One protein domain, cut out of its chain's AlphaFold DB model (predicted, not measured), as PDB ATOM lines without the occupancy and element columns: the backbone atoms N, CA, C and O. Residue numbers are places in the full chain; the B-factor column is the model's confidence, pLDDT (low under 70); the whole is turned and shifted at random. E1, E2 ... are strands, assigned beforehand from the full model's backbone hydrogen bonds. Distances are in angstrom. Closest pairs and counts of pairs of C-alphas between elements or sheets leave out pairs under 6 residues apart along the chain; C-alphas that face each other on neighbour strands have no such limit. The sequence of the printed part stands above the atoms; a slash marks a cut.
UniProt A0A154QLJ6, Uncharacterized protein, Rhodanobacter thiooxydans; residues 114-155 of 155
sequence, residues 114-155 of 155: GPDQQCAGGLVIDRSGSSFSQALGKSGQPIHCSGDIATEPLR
ATOM      1  N   GLY A 114     -54.811 -29.306  33.054       91.88
ATOM      2  CA  GLY A 114     -55.792 -30.048  33.843       91.88
ATOM      3  C   GLY A 114     -55.597 -29.895  35.360       91.88
ATOM      4  O   GLY A 114     -54.599 -29.339  35.806       91.88
ATOM      5  N   PRO A 115     -56.518 -30.430  36.182       91.19
ATOM      6  CA  PRO A 115     -56.437 -30.343  37.649       91.19
ATOM      7  C   PRO A 115     -55.218 -31.064  38.247       91.19
ATOM      8  O   PRO A 115     -54.759 -30.723  39.339       91.19
ATOM      9  N   ASP A 116     -54.690 -32.042  37.518       91.62
ATOM     10  CA  ASP A 116     -53.511 -32.822  37.888       91.62
ATOM     11  C   ASP A 116     -52.240 -32.294  37.218       91.62
ATOM     12  O   ASP A 116     -51.202 -32.938  37.291       91.62
ATOM     13  N   GLN A 117     -52.293 -31.136  36.556       92.69
ATOM     14  CA  GLN A 117     -51.159 -30.573  35.835       92.69
ATOM     15  C   GLN A 117     -50.845 -29.176  36.359       92.69
ATOM     16  O   GLN A 117     -51.740 -28.389  36.666       92.69
ATOM     17  N   GLN A 118     -49.563 -28.848  36.459       93.88
ATOM     18  CA  GLN A 118     -49.116 -27.531  36.897       93.88
ATOM     19  C   GLN A 118     -47.995 -27.007  36.007       93.88
ATOM     20  O   GLN A 118     -47.152 -27.768  35.532       93.88
ATOM     21  N   CYS A 119     -47.969 -25.691  35.815       94.69
ATOM     22  CA  CYS A 119     -46.856 -25.028  35.159       94.69
ATOM     23  C   CYS A 119     -45.779 -24.692  36.194       94.69
ATOM     24  O   CYS A 119     -45.986 -23.835  37.053       94.69
ATOM     25  N   ALA A 120     -44.628 -25.362  36.127       93.38
ATOM     26  CA  ALA A 120     -43.508 -25.146  37.037       93.38
ATOM     27  C   ALA A 120     -42.224 -24.911  36.237       93.38
ATOM     28  O   ALA A 120     -41.860 -25.709  35.379       93.38
ATOM     29  N   GLY A 121     -41.549 -23.786  36.486       91.50
ATOM     30  CA  GLY A 121     -40.332 -23.430  35.744       91.50
ATOM     31  C   GLY A 121     -40.543 -23.265  34.231       91.50
ATOM     32  O   GLY A 121     -39.611 -23.484  33.465       91.50
ATOM     33  N   GLY A 122     -41.762 -22.917  33.794       94.12
ATOM     34  CA  GLY A 122     -42.122 -22.780  32.375       94.12
ATOM     35  C   GLY A 122     -42.367 -24.107  31.648       94.12
ATOM     36  O   GLY A 122     -42.419 -24.119  30.417       94.12
ATOM     37  N   LEU A 123     -42.499 -25.211  32.391       94.69
ATOM     38  CA  LEU A 123     -42.723 -26.562  31.880       94.69
ATOM     39  C   LEU A 123     -43.961 -27.190  32.528       94.69
ATOM     40  O   LEU A 123     -44.242 -26.964  33.708       94.69
ATOM     41  N   VAL A 124     -44.700 -27.981  31.752       95.31
ATOM     42  CA  VAL A 124     -45.875 -28.716  32.235       95.31
ATOM     43  C   VAL A 124     -45.420 -29.936  33.035       95.31
ATOM     44  O   VAL A 124     -44.676 -30.783  32.538       95.31
ATOM     45  N   ILE A 125     -45.890 -30.032  34.278       94.62
ATOM     46  CA  ILE A 125     -45.637 -31.147  35.192       94.62
ATOM     47  C   ILE A 125     -46.967 -31.817  35.532       94.62
ATOM     48  O   ILE A 125     -47.880 -31.153  36.022       94.62
ATOM     49  N   ASP A 126     -47.049 -33.126  35.322       92.88
ATOM     50  CA  ASP A 126     -48.148 -33.972  35.774       92.88
ATOM     51  C   ASP A 126     -47.920 -34.394  37.233       92.88
ATOM     52  O   ASP A 126     -46.820 -34.791  37.634       92.88
ATOM     53  N   ARG A 127     -48.979 -34.331  38.035       90.50
ATOM     54  CA  ARG A 127     -49.021 -34.730  39.438       90.50
ATOM     55  C   ARG A 127     -49.948 -35.927  39.583       90.50
ATOM     56  O   ARG A 127     -51.154 -35.810  39.405       90.50
ATOM     57  N   SER A 128     -49.397 -37.059  39.999       88.50
ATOM     58  CA  SER A 128     -50.171 -38.257  40.331       88.50
ATOM     59  C   SER A 128     -49.881 -38.656  41.776       88.50
ATOM     60  O   SER A 128     -48.824 -39.206  42.091       88.50
ATOM     61  N   GLY A 129     -50.795 -38.306  42.686       85.06
ATOM     62  CA  GLY A 129     -50.592 -38.477  44.127       85.06
ATOM     63  C   GLY A 129     -49.403 -37.652  44.638       85.06
ATOM     64  O   GLY A 129     -49.412 -36.427  44.550       85.06
ATOM     65  N   SER A 130     -48.386 -38.328  45.180       85.00
ATOM     66  CA  SER A 130     -47.124 -37.724  45.641       85.00
ATOM     67  C   SER A 130     -46.015 -37.713  44.580       85.00
ATOM     68  O   SER A 130     -44.910 -37.255  44.864       85.00
ATOM     69  N   SER A 131     -46.283 -38.245  43.386       86.75
ATOM     70  CA  SER A 131     -45.313 -38.336  42.296       86.75
ATOM     71  C   SER A 131     -45.503 -37.197  41.300       86.75
ATOM     72  O   SER A 131     -46.630 -36.820  40.972       86.75
ATOM     73  N   PHE A 132     -44.383 -36.689  40.791       90.06
ATOM     74  CA  PHE A 132     -44.334 -35.641  39.779       90.06
ATOM     75  C   PHE A 132     -43.569 -36.152  38.564       90.06
ATOM     76  O   PHE A 132     -42.470 -36.692  38.703       90.06
ATOM     77  N   SER A 133     -44.136 -35.970  37.379       90.88
ATOM     78  CA  SER A 133     -43.497 -36.300  36.105       90.88
ATOM     79  C   SER A 133     -43.637 -35.144  35.131       90.88
ATOM     80  O   SER A 133     -44.583 -34.369  35.195       90.88
ATOM     81  N   GLN A 134     -42.689 -35.011  34.216       91.19
ATOM     82  CA  GLN A 134     -42.763 -34.002  33.169       91.19
ATOM     83  C   GLN A 134     -43.680 -34.474  32.040       91.19
ATOM     84  O   GLN A 134     -43.525 -35.599  31.561       91.19
ATOM     85  N   ALA A 135     -44.595 -33.611  31.594       90.38
ATOM     86  CA  ALA A 135     -45.416 -33.900  30.427       90.38
ATOM     87  C   ALA A 135     -44.578 -33.739  29.151       90.38
ATOM     88  O   ALA A 135     -43.902 -32.722  28.950       90.38
ATOM     89  N   LEU A 136     -44.631 -34.751  28.285       91.00
ATOM     90  CA  LEU A 136     -43.906 -34.783  27.016       91.00
ATOM     91  C   LEU A 136     -44.880 -34.605  25.849       91.00
ATOM     92  O   LEU A 136     -45.944 -35.224  25.813       91.00
ATOM     93  N   GLY A 137     -44.508 -33.757  24.895       87.94
ATOM     94  CA  GLY A 137     -45.269 -33.503  23.677       87.94
ATOM     95  C   GLY A 137     -45.143 -34.643  22.667       87.94
ATOM     96  O   GLY A 137     -44.458 -35.645  22.889       87.94
ATOM     97  N   LYS A 138     -45.758 -34.475  21.491       86.62
ATOM     98  CA  LYS A 138     -45.748 -35.501  20.425       86.62
ATOM     99  C   LYS A 138     -44.346 -35.855  19.919       86.62
ATOM    100  O   LYS A 138     -44.143 -36.945  19.397       86.62
ATOM    101  N   SER A 139     -43.391 -34.940  20.062       87.31
ATOM    102  CA  SER A 139     -41.981 -35.120  19.702       87.31
ATOM    103  C   SER A 139     -41.144 -35.788  20.802       87.31
ATOM    104  O   SER A 139     -39.945 -35.980  20.616       87.31
ATOM    105  N   GLY A 140     -41.743 -36.108  21.956       88.62
ATOM    106  CA  GLY A 140     -41.037 -36.599  23.140       88.62
ATOM    107  C   GLY A 140     -40.267 -35.517  23.907       88.62
ATOM    108  O   GLY A 140     -39.565 -35.843  24.858       88.62
ATOM    109  N   GLN A 141     -40.384 -34.246  23.508       92.12
ATOM    110  CA  GLN A 141     -39.775 -33.108  24.203       92.12
ATOM    111  C   GLN A 141     -40.698 -32.562  25.304       92.12
ATOM    112  O   GLN A 141     -41.917 -32.723  25.206       92.12
ATOM    113  N   PRO A 142     -40.155 -31.892  26.333       93.06
ATOM    114  CA  PRO A 142     -40.957 -31.232  27.358       93.06
ATOM    115  C   PRO A 142     -41.933 -30.196  26.794       93.06
ATOM    116  O   PRO A 142     -41.562 -29.387  25.944       93.06
ATOM    117  N   ILE A 143     -43.163 -30.178  27.310       94.38
ATOM    118  CA  ILE A 143     -44.158 -29.172  26.923       94.38
ATOM    119  C   ILE A 143     -43.941 -27.898  27.743       94.38
ATOM    120  O   ILE A 143     -43.927 -27.934  28.976       94.38
ATOM    121  N   HIS A 144     -43.807 -26.762  27.062       95.25
ATOM    122  CA  HIS A 144     -43.715 -25.457  27.708       95.25
ATOM    123  C   HIS A 144     -45.092 -24.912  28.097       95.25
ATOM    124  O   HIS A 144     -46.119 -25.258  27.510       95.25
ATOM    125  N   CYS A 145     -45.123 -24.029  29.089       95.31
ATOM    126  CA  CYS A 145     -46.351 -23.393  29.555       95.31
ATOM    127  C   CYS A 145     -46.127 -21.963  30.044       95.31
ATOM    128  O   CYS A 145     -45.020 -21.566  30.408       95.31
ATOM    129  N   SER A 146     -47.220 -21.205  30.076       94.94
ATOM    130  CA  SER A 146     -47.322 -19.877  30.669       94.94
ATOM    131  C   SER A 146     -48.618 -19.801  31.476       94.94
ATOM    132  O   SER A 146     -49.712 -19.860  30.915       94.94
ATOM    133  N   GLY A 147     -48.504 -19.713  32.803       92.69
ATOM    134  CA  GLY A 147     -49.668 -19.733  33.691       92.69
ATOM    135  C   GLY A 147     -50.424 -21.064  33.623       92.69
ATOM    136  O   GLY A 147     -49.847 -22.111  33.899       92.69
ATOM    137  N   ASP A 148     -51.710 -21.022  33.266       93.00
ATOM    138  CA  ASP A 148     -52.583 -22.194  33.111       93.00
ATOM    139  C   ASP A 148     -52.715 -22.682  31.654       93.00
ATOM    140  O   ASP A 148     -53.570 -23.523  31.360       93.00
ATOM    141  N   ILE A 149     -51.853 -22.204  30.744       94.88
ATOM    142  CA  ILE A 149     -51.885 -22.534  29.312       94.88
ATOM    143  C   ILE A 149     -50.557 -23.164  28.862       94.88
ATOM    144  O   ILE A 149     -49.479 -22.630  29.124       94.88
ATOM    145  N   ALA A 150     -50.631 -24.286  28.150       95.00
ATOM    146  CA  ALA A 150     -49.509 -24.932  27.475       95.00
ATOM    147  C   ALA A 150     -49.270 -24.344  26.072       95.00
ATOM    148  O   ALA A 150     -50.186 -23.837  25.428       95.00
ATOM    149  N   THR A 151     -48.038 -24.430  25.566       92.38
ATOM    150  CA  THR A 151     -47.686 -23.977  24.206       92.38
ATOM    151  C   THR A 151     -48.132 -24.950  23.117       92.38
ATOM    152  O   THR A 151     -48.176 -24.590  21.943       92.38
ATOM    153  N   GLU A 152     -48.468 -26.179  23.501       90.44
ATOM    154  CA  GLU A 152     -48.933 -27.253  22.628       90.44
ATOM    155  C   GLU A 152     -50.194 -27.902  23.219       90.44
ATOM    156  O   GLU A 152     -50.392 -27.858  24.438       90.44
ATOM    157  N   PRO A 153     -51.066 -28.499  22.386       89.62
ATOM    158  CA  PRO A 153     -52.270 -29.155  22.873       89.62
ATOM    159  C   PRO A 153     -51.919 -30.417  23.672       89.62
ATOM    160  O   PRO A 153     -51.182 -31.285  23.208       89.62
ATOM    161  N   LEU A 154     -52.509 -30.525  24.860       87.38
ATOM    162  CA  LEU A 154     -52.327 -31.608  25.829       87.38
ATOM    163  C   LEU A 154     -53.236 -32.821  25.546       87.38
ATOM    164  O   LEU A 154     -53.105 -33.850  26.206       87.38
ATOM    165  N   ARG A 155     -54.184 -32.696  24.605       80.75
ATOM    166  CA  ARG A 155     -55.164 -33.723  24.204       80.75
ATOM    167  C   ARG A 155     -55.308 -33.793  22.689       80.75
ATOM    168  O   ARG A 155     -55.343 -32.711  22.058       80.75
TER     169      ARG A 155
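Overview. This is residues 114 to 155 of the 155 residues of an uncharacterized protein of Rhodanobacter thiooxydans (UniProt A0A154QLJ6). With little regular structure, this is a small twisted sheet of three strands, and a long looping stretch, residues 135 to 155, folds back past the end of the sheet where E2 begins and E3 ends. The sheet, order E1, E2, E3, is an antiparallel meander, each strand the antiparallel neighbour of the one before. The all-strand printed part has 42 residues, 14 of them in named strands; it is compact, with a radius of gyration of the C-alphas of 9.5 A, and spans 26 by 21 by 19 A.

Arrangement. The inner strand E2, residues 123 to 128, forms a hairpin with E1, residues 117 to 120, at 138 degrees between directions; N 118 and O 125 are 2.9 A apart, within hydrogen-bond range. E2 forms another hairpin with E3, residues 131 to 134, at 150 degrees; N 126 and O 133, within hydrogen-bond range, are 2.8 A apart. The sheet is only just strongly twisted, its C-alphas up to 4.1 A off its best plane.

Along the chain. E2 is 16.2 A long, E3 10.4 A and E1 9.5 A. C-alpha 117 is at (-51.159, -30.573, 35.835) and C-alpha 134 at (-42.763, -34.002, 33.169).

Size, cuts and confidence. The farthest C-alphas, of Ser 130 and Ser 139, are 26.6 A apart. Both links are tight. The printed part has no cut, and no printed residue is under 70 in pLDDT.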